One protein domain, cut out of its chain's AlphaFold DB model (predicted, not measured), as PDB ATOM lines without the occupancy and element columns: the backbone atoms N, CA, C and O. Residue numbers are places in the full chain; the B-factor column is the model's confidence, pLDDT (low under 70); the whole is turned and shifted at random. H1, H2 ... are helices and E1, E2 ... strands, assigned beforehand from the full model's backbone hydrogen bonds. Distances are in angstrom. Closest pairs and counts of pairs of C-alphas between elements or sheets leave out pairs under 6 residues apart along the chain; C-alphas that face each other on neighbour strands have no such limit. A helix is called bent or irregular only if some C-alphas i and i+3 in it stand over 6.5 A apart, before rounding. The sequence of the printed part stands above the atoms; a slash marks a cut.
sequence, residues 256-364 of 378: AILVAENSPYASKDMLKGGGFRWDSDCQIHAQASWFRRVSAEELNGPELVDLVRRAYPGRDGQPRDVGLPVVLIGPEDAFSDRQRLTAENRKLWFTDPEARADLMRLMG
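What this domain is: This is residues 256 to 364 of the 378 residues of a protein of Mesorhizobium amorphae (UniProt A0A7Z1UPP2). A strongly twisted antiparallel sheet of five strands runs through the middle, with H1 grazing its E2 and E3 part and H3 side by side with H1, farther from the sheet, while H4 packs by E5 at the other edge, and the short H2 meets H4. Two long loops reach out at opposite ends of the longest axis, one with Asp 316 and the other with Glu 332. The printed part has 109 residues, with four named helices and five named strands in the chain order E1 H1 E2 E3 H2 H3 E4 E5 H4; the class is mixed, helices and strands. The sheet's order is E2, E3, E1, E4, E5. The whole is compact, with a radius of gyration of the C-alphas of 13.3 A and spans of 43 by 32 by 24 A.

Where its parts are: Start with the sheet. Find C-alpha 256 at (-48.741, 33.357, -28.215); from there E1, residues 256 to 260, runs 12.8 A. E3, residues 289 to 295, begins with C-alpha 289 at (-44.318, 46.062, -20.631) and covers 19.4 A, while E2 is the short strand of residues 277 to 279. E4, residues 323 to 329, runs 18.5 A, and E5 is residues 347 to 349. Then look for the helices: H1, residues 265 to 273, is 14.1 A long; H2 is residues 296 to 299; H3, residues 302 to 311, is 14.1 A long. H4, residues 353 to 362, is 14.4 A long and ends with C-alpha 362 at (-56.011, 25.771, -27.419). H1 is irregular: C-alphas 266 and 269 are 7.5 A apart.

How they stand to each other: Begin at E1, an inner strand. E3 is its antiparallel neighbour at 150 degrees, with N 258 and O 292 at 2.8 A and N 294 and O 256 at 2.8 A. E4 is its other antiparallel neighbour, at 151 degrees, with N 257 and O 327 at 2.8 A. E2, an edge strand, forms a hairpin with E3, where N 277 and O 291 are 2.8 A apart. E5, the other edge strand, forms a hairpin with E4, where N 348 and O 324 are 2.8 A apart. The pairing of E4 is staggered: it pairs with E5 over residues 323 to 325 and with E1 over residues 326 to 328. E1, H1, E2 is a split strand-helix-strand unit, two strands running the same way with another between them, here E3; E3, H2 H3, E4 is a second, with E1 between. Both crossovers are right-handed. H1 is on the sheet but only grazes it, with residues 268 to 272. H1 and H3 touch at a shallow tilt of 25 degrees, opposite ways; their closest C-alphas, those of Ser 267 and Ala 311, are 5.1 A apart. H3 is only just not on the sheet, with 4 pairs of C-alphas within 10 A. H4 is on the sheet at a height over the sheet of 7.8 A, over none of the strands. H2 and H4 touch, the closest C-alphas being those of Ala 296 and Met 360, 5.3 A apart. H3 and H4 are apart. In H3 and H4 every O i to N i+4 pair is within hydrogen-bond range, in H1 3 of 5 are, and H2 is too short for such a pair.

The domain as a whole: The two C-alphas farthest apart, those of Asp 316 and Glu 332, are 44.0 A apart. The printed part has no cut. The links H3 to E4 and E4 to E5 are long; the latter holds residues 330 to 346. Confidence is under 70 at residues 316 to 319, residues 339 to 345 and residue 364; the mean pLDDT of the printed part is 82.6.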
ATOM      1  N   ALA A 256     -48.162  32.493 -29.226       87.19
ATOM      2  CA  ALA A 256     -48.741  33.357 -28.215       87.19
ATOM      3  C   ALA A 256     -47.809  34.527 -27.922       87.19
ATOM      4  O   ALA A 256     -46.592  34.394 -28.006       87.19
ATOM      5  N   ILE A 257     -48.361  35.671 -27.544       88.56
ATOM      6  CA  ILE A 257     -47.598  36.775 -26.974       88.56
ATOM      7  C   ILE A 257     -47.732  36.707 -25.464       88.56
ATOM      8  O   ILE A 257     -48.826  36.815 -24.911       88.56
ATOM      9  N   LEU A 258     -46.595  36.519 -24.807       90.25
ATOM     10  CA  LEU A 258     -46.462  36.561 -23.366       90.25
ATOM     11  C   LEU A 258     -46.067  37.970 -22.935       90.25
ATOM     12  O   LEU A 258     -45.028  38.476 -23.361       90.25
ATOM     13  N   VAL A 259     -46.859  38.576 -22.054       91.50
ATOM     14  CA  VAL A 259     -46.590  39.904 -21.503       91.50
ATOM     15  C   VAL A 259     -46.031  39.762 -20.093       91.50
ATOM     16  O   VAL A 259     -46.693  39.271 -19.181       91.50
ATOM     17  N   ALA A 260     -44.807  40.232 -19.882       92.19
ATOM     18  CA  ALA A 260     -44.198  40.367 -18.568       92.19
ATOM     19  C   ALA A 260     -44.713  41.645 -17.873       92.19
ATOM     20  O   ALA A 260     -43.992  42.619 -17.654       92.19
ATOM     21  N   GLU A 261     -46.003  41.614 -17.537       90.25
ATOM     22  CA  GLU A 261     -46.715  42.672 -16.830       90.25
ATOM     23  C   GLU A 261     -46.162  42.866 -15.405       90.25
ATOM     24  O   GLU A 261     -46.048  41.914 -14.636       90.25
ATOM     25  N   ASN A 262     -45.888  44.116 -15.010       88.62
ATOM     26  CA  ASN A 262     -45.382  44.464 -13.673       88.62
ATOM     27  C   ASN A 262     -44.035  43.804 -13.319       88.62
ATOM     28  O   ASN A 262     -43.732  43.597 -12.139       88.62
ATOM     29  N   SER A 263     -43.210  43.482 -14.321       91.19
ATOM     30  CA  SER A 263     -41.850  42.995 -14.092       91.19
ATOM     31  C   SER A 263     -41.023  44.019 -13.296       91.19
ATOM     32  O   SER A 263     -41.020  45.200 -13.662       91.19
ATOM     33  N   PRO A 264     -40.279  43.613 -12.251       91.06
ATOM     34  CA  PRO A 264     -39.347  44.497 -11.554       91.06
ATOM     35  C   PRO A 264     -38.320  45.115 -12.510       91.06
ATOM     36  O   PRO A 264     -37.781  44.426 -13.365       91.06
ATOM     37  N   TYR A 265     -37.945  46.384 -12.318       90.44
ATOM     38  CA  TYR A 265     -36.932  47.024 -13.174       90.44
ATOM     39  C   TYR A 265     -35.607  46.236 -13.228       90.44
ATOM     40  O   TYR A 265     -34.964  46.158 -14.272       90.44
ATOM     41  N   ALA A 266     -35.231  45.589 -12.119       92.50
ATOM     42  CA  ALA A 266     -34.023  44.773 -12.019       92.50
ATOM     43  C   ALA A 266     -34.015  43.534 -12.940       92.50
ATOM     44  O   ALA A 266     -32.942  42.997 -13.204       92.50
ATOM     45  N   SER A 267     -35.168  43.076 -13.447       92.50
ATOM     46  CA  SER A 267     -35.239  41.937 -14.372       92.50
ATOM     47  C   SER A 267     -35.136  42.333 -15.850       92.50
ATOM     48  O   SER A 267     -35.116  41.449 -16.703       92.50
ATOM     49  N   LYS A 268     -34.981  43.628 -16.171       93.88
ATOM     50  CA  LYS A 268     -34.855  44.149 -17.546       93.88
ATOM     51  C   LYS A 268     -33.822  43.402 -18.395       93.88
ATOM     52  O   LYS A 268     -34.152  42.948 -19.486       93.88
ATOM     53  N   ASP A 269     -32.585  43.275 -17.917       95.38
ATOM     54  CA  ASP A 269     -31.513  42.663 -18.717       95.38
ATOM     55  C   ASP A 269     -31.736  41.159 -18.902       95.38
ATOM     56  O   ASP A 269     -31.423  40.604 -19.954       95.38
ATOM     57  N   MET A 270     -32.354  40.512 -17.911       94.25
ATOM     58  CA  MET A 270     -32.726  39.103 -17.972       94.25
ATOM     59  C   MET A 270     -33.845  38.864 -18.992       94.25
ATOM     60  O   MET A 270     -33.727  37.968 -19.821       94.25
ATOM     61  N   LEU A 271     -34.896  39.688 -18.972       95.25
ATOM     62  CA  LEU A 271     -35.994  39.626 -19.938       95.25
ATOM     63  C   LEU A 271     -35.491  39.913 -21.357       95.25
ATOM     64  O   LEU A 271     -35.782  39.146 -22.272       95.25
ATOM     65  N   LYS A 272     -34.661  40.950 -21.530       95.06
ATOM     66  CA  LYS A 272     -34.025  41.270 -22.814       95.06
ATOM     67  C   LYS A 272     -33.160  40.115 -23.330       95.06
ATOM     68  O   LYS A 272     -33.272  39.744 -24.494       95.06
ATOM     69  N   GLY A 273     -32.317  39.532 -22.473       93.75
ATOM     70  CA  GLY A 273     -31.503  38.359 -22.813       93.75
ATOM     71  C   GLY A 273     -32.345  37.119 -23.123       93.75
ATOM     72  O   GLY A 273     -31.973  36.314 -23.968       93.75
ATOM     73  N   GLY A 274     -33.516  37.009 -22.497       92.75
ATOM     74  CA  GLY A 274     -34.527  35.994 -22.757       92.75
ATOM     75  C   GLY A 274     -35.446  36.296 -23.941       92.75
ATOM     76  O   GLY A 274     -36.519  35.705 -24.024       92.75
ATOM     77  N   GLY A 275     -35.078  37.221 -24.832       91.69
ATOM     78  CA  GLY A 275     -35.803  37.492 -26.076       91.69
ATOM     79  C   GLY A 275     -37.064  38.349 -25.935       91.69
ATOM     80  O   GLY A 275     -37.792  38.503 -26.914       91.69
ATOM     81  N   PHE A 276     -37.335  38.920 -24.758       93.81
ATOM     82  CA  PHE A 276     -38.408  39.899 -24.616       93.81
ATOM     83  C   PHE A 276     -37.998  41.247 -25.216       93.81
ATOM     84  O   PHE A 276     -36.843  41.675 -25.128       93.81
ATOM     85  N   ARG A 277     -38.977  41.951 -25.776       92.06
ATOM     86  CA  ARG A 277     -38.862  43.318 -26.290       92.06
ATOM     87  C   ARG A 277     -39.678  44.260 -25.409       92.06
ATOM     88  O   ARG A 277     -40.687  43.855 -24.844       92.06
ATOM     89  N   TRP A 278     -39.210  45.494 -25.252       93.00
ATOM     90  CA  TRP A 278     -39.918  46.524 -24.494       93.00
ATOM     91  C   TRP A 278     -40.917  47.234 -25.407       93.00
ATOM     92  O   TRP A 278     -40.511  47.759 -26.440       93.00
ATOM     93  N   ASP A 279     -42.187  47.254 -25.018       88.19
ATOM     94  CA  ASP A 279     -43.246  48.028 -25.667       88.19
ATOM     95  C   ASP A 279     -43.468  49.326 -24.878       88.19
ATOM     96  O   ASP A 279     -44.162  49.322 -23.862       88.19
ATOM     97  N   SER A 280     -42.828  50.427 -25.286       86.81
ATOM     98  CA  SER A 280     -43.020  51.734 -24.636       86.81
ATOM     99  C   SER A 280     -44.359  52.373 -24.977       86.81
ATOM    100  O   SER A 280     -44.896  53.126 -24.164       86.81
ATOM    101  N   ASP A 281     -44.892  52.064 -26.155       81.88
ATOM    102  CA  ASP A 281     -46.018  52.777 -26.753       81.88
ATOM    103  C   ASP A 281     -47.351  52.078 -26.458       81.88
ATOM    104  O   ASP A 281     -48.408  52.539 -26.887       81.88
ATOM    105  N   CYS A 282     -47.306  50.999 -25.664       81.81
ATOM    106  CA  CYS A 282     -48.466  50.223 -25.230       81.81
ATOM    107  C   CYS A 282     -49.260  49.670 -26.428       81.81
ATOM    108  O   CYS A 282     -50.494  49.664 -26.425       81.81
ATOM    109  N   GLN A 283     -48.546  49.237 -27.474       75.12
ATOM    110  CA  GLN A 283     -49.136  48.621 -28.666       75.12
ATOM    111  C   GLN A 283     -49.681  47.217 -28.373       75.12
ATOM    112  O   GLN A 283     -50.721  46.824 -28.898       75.12
ATOM    113  N   ILE A 284     -48.991  46.474 -27.510       78.31
ATOM    114  CA  ILE A 284     -49.242  45.065 -27.196       78.31
ATOM    115  C   ILE A 284     -50.059  44.917 -25.916       78.31
ATOM    116  O   ILE A 284     -50.873  44.005 -25.805       78.31
ATOM    117  N   HIS A 285     -49.843  45.779 -24.924       79.88
ATOM    118  CA  HIS A 285     -50.520  45.698 -23.629       79.88
ATOM    119  C   HIS A 285     -50.934  47.077 -23.129       79.88
ATOM    120  O   HIS A 285     -50.325  48.080 -23.482       79.88
ATOM    121  N   ALA A 286     -51.933  47.131 -22.244       82.44
ATOM    122  CA  ALA A 286     -52.484  48.383 -21.712       82.44
ATOM    123  C   ALA A 286     -51.472  49.250 -20.934       82.44
ATOM    124  O   ALA A 286     -51.741  50.420 -20.664       82.44
ATOM    125  N   GLN A 287     -50.331  48.679 -20.550       85.19
ATOM    126  CA  GLN A 287     -49.234  49.379 -19.894       85.19
ATOM    127  C   GLN A 287     -47.894  48.949 -20.487       85.19
ATOM    128  O   GLN A 287     -47.720  47.779 -20.842       85.19
ATOM    129  N   ALA A 288     -46.932  49.875 -20.502       89.38
ATOM    130  CA  ALA A 288     -45.602  49.629 -21.036       89.38
ATOM    131  C   ALA A 288     -44.965  48.417 -20.346       89.38
ATOM    132  O   ALA A 288     -44.805  48.389 -19.121       89.38
ATOM    133  N   SER A 289     -44.682  47.384 -21.134       92.38
ATOM    134  CA  SER A 289     -44.318  46.062 -20.631       92.38
ATOM    135  C   SER A 289     -43.316  45.387 -21.554       92.38
ATOM    136  O   SER A 289     -43.217  45.682 -22.745       92.38
ATOM    137  N   TRP A 290     -42.580  44.433 -20.995       94.62
ATOM    138  CA  TRP A 290     -41.813  43.487 -21.793       94.62
ATOM    139  C   TRP A 290     -42.763  42.461 -22.406       94.62
ATOM    140  O   TRP A 290     -43.635  41.948 -21.709       94.62
ATOM    141  N   PHE A 291     -42.579  42.108 -23.673       92.38
ATOM    142  CA  PHE A 291     -43.348  41.053 -24.329       92.38
ATOM    143  C   PHE A 291     -42.458  40.142 -25.172       92.38
ATOM    144  O   PHE A 291     -41.406  40.558 -25.659       92.38
ATOM    145  N   ARG A 292     -42.873  38.890 -25.354       91.62
ATOM    146  CA  ARG A 292     -42.209  37.928 -26.240       91.62
ATOM    147  C   ARG A 292     -43.256  37.083 -26.952       91.62
ATOM    148  O   ARG A 292     -44.173  36.581 -26.306       91.62
ATOM    149  N   ARG A 293     -43.100  36.899 -28.263       89.12
ATOM    150  CA  ARG A 293     -43.823  35.855 -28.996       89.12
ATOM    151  C   ARG A 293     -43.175  34.506 -28.696       89.12
ATOM    152  O   ARG A 293     -41.954  34.392 -28.763       89.12
ATOM    153  N   VAL A 294     -43.989  33.525 -28.343       89.44
ATOM    154  CA  VAL A 294     -43.573  32.187 -27.931       89.44
ATOM    155  C   VAL A 294     -44.405  31.135 -28.657       89.44
ATOM    156  O   VAL A 294     -45.608  31.316 -28.863       89.44
ATOM    157  N   SER A 295     -43.773  30.035 -29.053       86.88
ATOM    158  CA  SER A 295     -44.468  28.851 -29.552       86.88
ATOM    159  C   SER A 295     -45.144  28.085 -28.408       86.88
ATOM    160  O   SER A 295     -44.877  28.315 -27.224       86.88
ATOM    161  N   ALA A 296     -46.015  27.138 -28.752       80.38
ATOM    162  CA  ALA A 296     -46.614  26.232 -27.773       80.38
ATOM    163  C   ALA A 296     -45.558  25.390 -27.033       80.38
ATOM    164  O   ALA A 296     -45.676  25.150 -25.832       80.38
ATOM    165  N   GLU A 297     -44.509  24.957 -27.732       83.25
ATOM    166  CA  GLU A 297     -43.395  24.207 -27.155       83.25
ATOM    167  C   GLU A 297     -42.572  25.078 -26.198       83.25
ATOM    168  O   GLU A 297     -42.252  24.640 -25.093       83.25
ATOM    169  N   GLU A 298     -42.282  26.328 -26.573       88.12
ATOM    170  CA  GLU A 298     -41.574  27.275 -25.704       88.12
ATOM    171  C   GLU A 298     -42.374  27.605 -24.440       88.12
ATOM    172  O   GLU A 298     -41.792  27.690 -23.358       88.12
ATOM    173  N   LEU A 299     -43.702  27.738 -24.548       83.50
ATOM    174  CA  LEU A 299     -44.597  27.995 -23.412       83.50
ATOM    175  C   LEU A 299     -44.459  26.956 -22.297       83.50
ATOM    176  O   LEU A 299     -44.553  27.308 -21.120       83.50
ATOM    177  N   ASN A 300     -44.215  25.695 -22.659       80.19
ATOM    178  CA  ASN A 300     -43.985  24.604 -21.714       80.19
ATOM    179  C   ASN A 300     -42.504  24.249 -21.519       80.19
ATOM    180  O   ASN A 300     -42.182  23.336 -20.755       80.19
ATOM    181  N   GLY A 301     -41.601  24.984 -22.166       85.81
ATOM    182  CA  GLY A 301     -40.167  24.776 -22.077       85.81
ATOM    183  C   GLY A 301     -39.616  25.145 -20.692       85.81
ATOM    184  O   GLY A 301     -39.962  26.197 -20.144       85.81
ATOM    185  N   PRO A 302     -38.709  24.330 -20.115       87.12
ATOM    186  CA  PRO A 302     -38.133  24.602 -18.797       87.12
ATOM    187  C   PRO A 302     -37.360  25.927 -18.754       87.12
ATOM    188  O   PRO A 302     -37.342  26.588 -17.719       87.12
ATOM    189  N   GLU A 303     -36.770  26.342 -19.877       90.69
ATOM    190  CA  GLU A 303     -36.014  27.592 -19.993       90.69
ATOM    191  C   GLU A 303     -36.898  28.830 -19.810       90.69
ATOM    192  O   GLU A 303     -36.548  29.727 -19.042       90.69
ATOM    193  N   LEU A 304     -38.062  28.876 -20.469       89.69
ATOM    194  CA  LEU A 304     -38.994  29.995 -20.331       89.69
ATOM    195  C   LEU A 304     -39.598  30.032 -18.924       89.69
ATOM    196  O   LEU A 304     -39.712  31.103 -18.328       89.69
ATOM    197  N   VAL A 305     -39.939  28.867 -18.366       87.06
ATOM    198  CA  VAL A 305     -40.457  28.758 -16.994       87.06
ATOM    199  C   VAL A 305     -39.429  29.266 -15.977       87.06
ATOM    200  O   VAL A 305     -39.781  30.043 -15.087       87.06
ATOM    201  N   ASP A 306     -38.162  28.867 -16.101       88.62
ATOM    202  CA  ASP A 306     -37.084  29.337 -15.226       88.62
ATOM    203  C   ASP A 306     -36.828  30.844 -15.378       88.62
ATOM    204  O   ASP A 306     -36.718  31.562 -14.380       88.62
ATOM    205  N   LEU A 307     -36.805  31.343 -16.617       91.50
ATOM    206  CA  LEU A 307     -36.665  32.765 -16.912       91.50
ATOM    207  C   LEU A 307     -37.757  33.591 -16.221       91.50
ATOM    208  O   LEU A 307     -37.446  34.559 -15.526       91.50
ATOM    209  N   VAL A 308     -39.027  33.198 -16.370       89.75
ATOM    210  CA  VAL A 308     -40.154  33.890 -15.729       89.75
ATOM    211  C   VAL A 308     -40.024  33.828 -14.206       89.75
ATOM    212  O   VAL A 308     -40.149  34.856 -13.543       89.75
ATOM    213  N   ARG A 309     -39.684  32.672 -13.623       87.12
ATOM    214  CA  ARG A 309     -39.484  32.549 -12.165       87.12
ATOM    215  C   ARG A 309     -38.401  33.487 -11.637       87.12
ATOM    216  O   ARG A 309     -38.601  34.127 -10.606       87.12
ATOM    217  N   ARG A 310     -37.270  33.597 -12.337       88.31
ATOM    218  CA  ARG A 310     -36.171  34.494 -11.947       88.31
ATOM    219  C   ARG A 310     -36.497  35.967 -12.183       88.31
ATOM    220  O   ARG A 310     -36.026  36.815 -11.426       88.31
ATOM    221  N   ALA A 311     -37.318  36.278 -13.184       90.44
ATOM    222  CA  ALA A 311     -37.765  37.640 -13.451       90.44
ATOM    223  C   ALA A 311     -38.735  38.175 -12.379       90.44
ATOM    224  O   ALA A 311     -38.808  39.392 -12.198       90.44
ATOM    225  N   TYR A 312     -39.431  37.293 -11.648       89.12
ATOM    226  CA  TYR A 312     -40.386  37.635 -10.585       89.12
ATOM    227  C   TYR A 312     -40.033  36.965  -9.242       89.12
ATOM    228  O   TYR A 312     -40.732  36.051  -8.791       89.12
ATOM    229  N   PRO A 313     -38.972  37.426  -8.554       81.38
ATOM    230  CA  PRO A 313     -38.611  36.881  -7.252       81.38
ATOM    231  C   PRO A 313     -39.717  37.156  -6.219       81.38
ATOM    232  O   PRO A 313     -40.238  38.271  -6.113       81.38
ATOM    233  N   GLY A 314     -40.089  36.135  -5.449       75.44
ATOM    234  CA  GLY A 314     -40.941  36.270  -4.271       75.44
ATOM    235  C   GLY A 314     -40.152  36.719  -3.039       75.44
ATOM    236  O   GLY A 314     -38.965  37.048  -3.108       75.44
ATOM    237  N   ARG A 315     -40.819  36.743  -1.878       70.12
ATOM    238  CA  ARG A 315     -40.137  36.990  -0.599       70.12
ATOM    239  C   ARG A 315     -39.157  35.851  -0.309       70.12
ATOM    240  O   ARG A 315     -39.439  34.695  -0.611       70.12
ATOM    241  N   ASP A 316     -38.008  36.203   0.260       68.44
ATOM    242  CA  ASP A 316     -36.993  35.258   0.745       68.44
ATOM    243  C   ASP A 316     -36.388  34.335  -0.336       68.44
ATOM    244  O   ASP A 316     -35.858  33.269  -0.033       68.44
ATOM    245  N   GLY A 317     -36.447  34.746  -1.611       62.97
ATOM    246  CA  GLY A 317     -35.865  34.006  -2.739       62.97
ATOM    247  C   GLY A 317     -36.732  32.865  -3.279       62.97
ATOM    248  O   GLY A 317     -36.307  32.176  -4.205       62.97
ATOM    249  N   GLN A 318     -37.945  32.670  -2.749       64.44
ATOM    250  CA  GLN A 318     -38.902  31.715  -3.311       64.44
ATOM    251  C   GLN A 318     -39.530  32.276  -4.596       64.44
ATOM    252  O   GLN A 318     -39.817  33.474  -4.642       64.44
ATOM    253  N   PRO A 319     -39.770  31.468  -5.646       62.03
ATOM    254  CA  PRO A 319     -40.427  31.947  -6.859       62.03
ATOM    255  C   PRO A 319     -41.838  32.447  -6.538       62.03
ATOM    256  O   PRO A 319     -42.615  31.740  -5.894       62.03
ATOM    257  N   ARG A 320     -42.190  33.657  -6.985       70.31
ATOM    258  CA  ARG A 320     -43.579  34.112  -6.912       70.31
ATOM    259  C   ARG A 320     -44.371  33.366  -7.983       70.31
ATOM    260  O   ARG A 320     -43.938  33.311  -9.130       70.31
ATOM    261  N   ASP A 321     -45.526  32.815  -7.628       74.31
ATOM    262  CA  ASP A 321     -46.476  32.389  -8.650       74.31
ATOM    263  C   ASP A 321     -47.069  33.637  -9.313       74.31
ATOM    264  O   ASP A 321     -47.628  34.510  -8.636       74.31
ATOM    265  N   VAL A 322     -46.856  33.775 -10.621       81.56
ATOM    266  CA  VAL A 322     -47.256  34.954 -11.390       81.56
ATOM    267  C   VAL A 322     -48.113  34.523 -12.565       81.56
ATOM    268  O   VAL A 322     -47.681  33.758 -13.428       81.56
ATOM    269  N   GLY A 323     -49.328  35.063 -12.589       87.06
ATOM    270  CA  GLY A 323     -50.210  35.037 -13.742       87.06
ATOM    271  C   GLY A 323     -49.818  36.146 -14.712       87.06
ATOM    272  O   GLY A 323     -50.098  37.318 -14.444       87.06
ATOM    273  N   LEU A 324     -49.181  35.781 -15.822       88.94
ATOM    274  CA  LEU A 324     -48.799  36.719 -16.878       88.94
ATOM    275  C   LEU A 324     -49.883  36.775 -17.959       88.94
ATOM    276  O   LEU A 324     -50.386  35.714 -18.342       88.94
ATOM    277  N   PRO A 325     -50.263  37.966 -18.460       88.94
ATOM    278  CA  PRO A 325     -51.161  38.057 -19.601       88.94
ATOM    279  C   PRO A 325     -50.585  37.303 -20.802       88.94
ATOM    280  O   PRO A 325     -49.402  37.440 -21.132       88.94
ATOM    281  N   VAL A 326     -51.434  36.505 -21.441       86.88
ATOM    282  CA  VAL A 326     -51.091  35.763 -22.649       86.88
ATOM    283  C   VAL A 326     -52.140  36.005 -23.716       86.88
ATOM    284  O   VAL A 326     -53.338  36.035 -23.426       86.88
ATOM    285  N   VAL A 327     -51.686  36.172 -24.953       82.81
ATOM    286  CA  VAL A 327     -52.577  36.412 -26.085       82.81
ATOM    287  C   VAL A 327     -52.256  35.435 -27.192       82.81
ATOM    288  O   VAL A 327     -51.115  35.357 -27.633       82.81
ATOM    289  N   LEU A 328     -53.251  34.646 -27.588       83.38
ATOM    290  CA  LEU A 328     -53.104  33.656 -28.646       83.38
ATOM    291  C   LEU A 328     -53.109  34.353 -30.002       83.38
ATOM    292  O   LEU A 328     -53.971  35.184 -30.264       83.38
ATOM    293  N   ILE A 329     -52.155  33.987 -30.848       84.19
ATOM    294  CA  ILE A 329     -51.950  34.552 -32.176       84.19
ATOM    295  C   ILE A 329     -52.077  33.425 -33.194       84.19
ATOM    296  O   ILE A 329     -51.235  32.522 -33.255       84.19
ATOM    297  N   GLY A 330     -53.142  33.482 -33.991       83.12
ATOM    298  CA  GLY A 330     -53.290  32.624 -35.158       83.12
ATOM    299  C   GLY A 330     -52.350  33.052 -36.295       83.12
ATOM    300  O   GLY A 330     -51.874  34.189 -36.306       83.12
ATOM    301  N   PRO A 331     -52.097  32.183 -37.288       81.06
ATOM    302  CA  PRO A 331     -51.278  32.532 -38.452       81.06
ATOM    303  C   PRO A 331     -51.796  33.758 -39.224       81.06
ATOM    304  O   PRO A 331     -51.008  34.571 -39.706       81.06
ATOM    305  N   GLU A 332     -53.119  33.932 -39.291       86.81
ATOM    306  CA  GLU A 332     -53.777  35.099 -39.900       86.81
ATOM    307  C   GLU A 332     -53.591  36.389 -39.095       86.81
ATOM    308  O   GLU A 332     -53.715  37.468 -39.660       86.81
ATOM    309  N   ASP A 333     -53.212  36.315 -37.820       86.69
ATOM    310  CA  ASP A 333     -53.001  37.477 -36.947       86.69
ATOM    311  C   ASP A 333     -51.515  37.788 -36.711       86.69
ATOM    312  O   ASP A 333     -51.160  38.860 -36.216       86.69
ATOM    313  N   ALA A 334     -50.618  36.864 -37.062       88.06
ATOM    314  CA  ALA A 334     -49.184  37.022 -36.854       88.06
ATOM    315  C   ALA A 334     -48.650  38.294 -37.533       88.06
ATOM    316  O   ALA A 334     -48.878  38.513 -38.715       88.06
ATOM    317  N   PHE A 335     -47.892  39.119 -36.806       90.31
ATOM    318  CA  PHE A 335     -47.319  40.383 -37.308       90.31
ATOM    319  C   PHE A 335     -48.329  41.504 -37.629       90.31
ATOM    320  O   PHE A 335     -47.918  42.511 -38.193       90.31
ATOM    321  N   SER A 336     -49.620  41.352 -37.311       89.12
ATOM    322  CA  SER A 336     -50.623  42.406 -37.526       89.12
ATOM    323  C   SER A 336     -50.784  43.295 -36.290       89.12
ATOM    324  O   SER A 336     -50.796  42.799 -35.165       89.12
ATOM    325  N   ASP A 337     -51.012  44.592 -36.518       82.12
ATOM    326  CA  ASP A 337     -51.385  45.566 -35.478       82.12
ATOM    327  C   ASP A 337     -52.912  45.658 -35.274       82.12
ATOM    328  O   ASP A 337     -53.386  46.379 -34.391       82.12
ATOM    329  N   ARG A 338     -53.725  44.945 -36.078       75.06
ATOM    330  CA  ARG A 338     -55.200  44.964 -35.953       75.06
ATOM    331  C   ARG A 338     -55.665  44.500 -34.583       75.06
ATOM    332  O   ARG A 338     -56.673  44.983 -34.065       75.06
ATOM    333  N   GLN A 339     -54.926  43.570 -33.997       58.00
ATOM    334  CA  GLN A 339     -55.109  43.234 -32.608       58.00
ATOM    335  C   GLN A 339     -54.364  44.287 -31.789       58.00
ATOM    336  O   GLN A 339     -53.214  44.101 -31.410       58.00
ATOM    337  N   ARG A 340     -55.064  45.362 -31.398       53.62
ATOM    338  CA  ARG A 340     -54.875  45.812 -30.017       53.62
ATOM    339  C   ARG A 340     -55.209  44.588 -29.201       53.62
ATOM    340  O   ARG A 340     -56.383  44.242 -29.085       53.62
ATOM    341  N   LEU A 341     -54.182  43.887 -28.755       52.34
ATOM    342  CA  LEU A 341     -54.320  42.719 -27.922       52.34
ATOM    343  C   LEU A 341     -54.887  43.237 -26.600       52.34
ATOM    344  O   LEU A 341     -54.176  43.472 -25.628       52.34
ATOM    345  N   THR A 342     -56.195  43.483 -26.548       44.75
ATOM    346  CA  THR A 342     -56.916  43.489 -25.293       44.75
ATOM    347  C   THR A 342     -56.793  42.054 -24.841       44.75
ATOM    348  O   THR A 342     -57.607  41.226 -25.240       44.75
ATOM    349  N   ALA A 343     -55.700  41.734 -24.140       48.88
ATOM    350  CA  ALA A 343     -55.492  40.448 -23.514       48.88
ATOM    351  C   ALA A 343     -56.810  40.131 -22.820       48.88
ATOM    352  O   ALA A 343     -57.174  40.822 -21.868       48.88
ATOM    353  N   GLU A 344     -57.597  39.213 -23.375       48.72
ATOM    354  CA  GLU A 344     -58.936  38.921 -22.883       48.72
ATOM    355  C   GLU A 344     -58.788  38.235 -21.526       48.72
ATOM    356  O   GLU A 344     -58.925  37.029 -21.450       48.72
ATOM    357  N   ASN A 345     -58.418  38.948 -20.459       51.94
ATOM    358  CA  ASN A 345     -58.260  38.479 -19.078       51.94
ATOM    359  C   ASN A 345     -57.546  37.119 -18.862       51.94
ATOM    360  O   ASN A 345     -57.554  36.603 -17.743       51.94
ATOM    361  N   ARG A 346     -56.901  36.530 -19.877       70.31
ATOM    362  CA  ARG A 346     -56.248  35.226 -19.789       70.31
ATOM    363  C   ARG A 346     -54.871  35.444 -19.200       70.31
ATOM    364  O   ARG A 346     -53.948  35.924 -19.857       70.31
ATOM    365  N   LYS A 347     -54.761  35.104 -17.923       82.56
ATOM    366  CA  LYS A 347     -53.491  35.011 -17.217       82.56
ATOM    367  C   LYS A 347     -53.027  33.566 -17.239       82.56
ATOM    368  O   LYS A 347     -53.759  32.677 -16.809       82.56
ATOM    369  N   LEU A 348     -51.813  33.350 -17.724       82.69
ATOM    370  CA  LEU A 348     -51.131  32.072 -17.635       82.69
ATOM    371  C   LEU A 348     -50.317  32.029 -16.342       82.69
ATOM    372  O   LEU A 348     -49.404  32.835 -16.156       82.69
ATOM    373  N   TRP A 349     -50.642  31.086 -15.463       84.19
ATOM    374  CA  TRP A 349     -49.912  30.854 -14.219       84.19
ATOM    375  C   TRP A 349     -48.740  29.904 -14.484       84.19
ATOM    376  O   TRP A 349     -48.909  28.703 -14.680       84.19
ATOM    377  N   PHE A 350     -47.518  30.442 -14.521       77.75
ATOM    378  CA  PHE A 350     -46.315  29.694 -14.931       77.75
ATOM    379  C   PHE A 350     -45.844  28.644 -13.920       77.75
ATOM    380  O   PHE A 350     -44.927  27.874 -14.214       77.75
ATOM    381  N   THR A 351     -46.437  28.577 -12.728       72.56
ATOM    382  CA  THR A 351     -46.189  27.455 -11.816       72.56
ATOM    383  C   THR A 351     -47.150  26.294 -12.034       72.56
ATOM    384  O   THR A 351     -46.764  25.170 -11.729       72.56
ATOM    385  N   ASP A 352     -48.296  26.519 -12.681       83.00
ATOM    386  CA  ASP A 352     -49.340  25.525 -12.931       83.00
ATOM    387  C   ASP A 352     -49.121  24.796 -14.278       83.00
ATOM    388  O   ASP A 352     -49.286  25.397 -15.347       83.00
ATOM    389  N   PRO A 353     -48.682  23.519 -14.272       81.56
ATOM    390  CA  PRO A 353     -48.480  22.750 -15.498       81.56
ATOM    391  C   PRO A 353     -49.771  22.492 -16.273       81.56
ATOM    392  O   PRO A 353     -49.714  22.373 -17.495       81.56
ATOM    393  N   GLU A 354     -50.914  22.424 -15.591       83.69
ATOM    394  CA  GLU A 354     -52.209  22.175 -16.216       83.69
ATOM    395  C   GLU A 354     -52.666  23.406 -17.002       83.69
ATOM    396  O   GLU A 354     -52.998  23.281 -18.178       83.69
ATOM    397  N   ALA A 355     -52.519  24.609 -16.433       82.69
ATOM    398  CA  ALA A 355     -52.795  25.860 -17.146       82.69
ATOM    399  C   ALA A 355     -51.954  26.014 -18.429       82.69
ATOM    400  O   ALA A 355     -52.449  26.483 -19.458       82.69
ATOM    401  N   ARG A 356     -50.679  25.599 -18.399       84.12
ATOM    402  CA  ARG A 356     -49.827  25.605 -19.601       84.12
ATOM    403  C   ARG A 356     -50.241  24.531 -20.606       84.12
ATOM    404  O   ARG A 356     -50.246  24.795 -21.806       84.12
ATOM    405  N   ALA A 357     -50.617  23.344 -20.133       81.44
ATOM    406  CA  ALA A 357     -51.127  22.275 -20.982       81.44
ATOM    407  C   ALA A 357     -52.438  22.668 -21.689       81.44
ATOM    408  O   ALA A 357     -52.583  22.436 -22.888       81.44
ATOM    409  N   ASP A 358     -53.365  23.317 -20.986       81.06
ATOM    410  CA  ASP A 358     -54.609  23.830 -21.566       81.06
ATOM    411  C   ASP A 358     -54.354  24.861 -22.660       81.06
ATOM    412  O   ASP A 358     -54.971  24.806 -23.726       81.06
ATOM    413  N   LEU A 359     -53.400  25.769 -22.441       78.25
ATOM    414  CA  LEU A 359     -53.037  26.755 -23.449       78.25
ATOM    415  C   LEU A 359     -52.460  26.094 -24.710       78.25
ATOM    416  O   LEU A 359     -52.846  26.458 -25.817       78.25
ATOM    417  N   MET A 360     -51.604  25.080 -24.558       78.38
ATOM    418  CA  MET A 360     -51.095  24.316 -25.702       78.38
ATOM    419  C   MET A 360     -52.210  23.608 -26.480       78.38
ATOM    420  O   MET A 360     -52.187  23.616 -27.711       78.38
ATOM    421  N   ARG A 361     -53.209  23.042 -25.786       80.62
ATOM    422  CA  ARG A 361     -54.380  22.425 -26.436       80.62
ATOM    423  C   ARG A 361     -55.175  23.452 -27.242       80.62
ATOM    424  O   ARG A 361     -55.581  23.157 -28.363       80.62
ATOM    425  N   LEU A 362     -55.360  24.661 -26.707       76.56
ATOM    426  CA  LEU A 362     -56.011  25.771 -27.419       76.56
ATOM    427  C   LEU A 362     -55.210  26.234 -28.644       76.56
ATOM    428  O   LEU A 362     -55.799  26.639 -29.639       76.56
ATOM    429  N   MET A 363     -53.882  26.126 -28.596       76.25
ATOM    430  CA  MET A 363     -52.989  26.363 -29.735       76.25
ATOM    431  C   MET A 363     -52.953  25.193 -30.731       76.25
ATOM    432  O   MET A 363     -52.144  25.198 -31.655       76.25
ATOM    433  N   GLY A 364     -53.805  24.178 -30.555       66.00
ATOM    434  CA  GLY A 364     -53.884  23.024 -31.447       66.00
ATOM    435  C   GLY A 364     -52.720  22.041 -31.307       66.00
ATOM    436  O   GLY A 364     -52.568  21.165 -32.157       66.00
TER     437      GLY A 364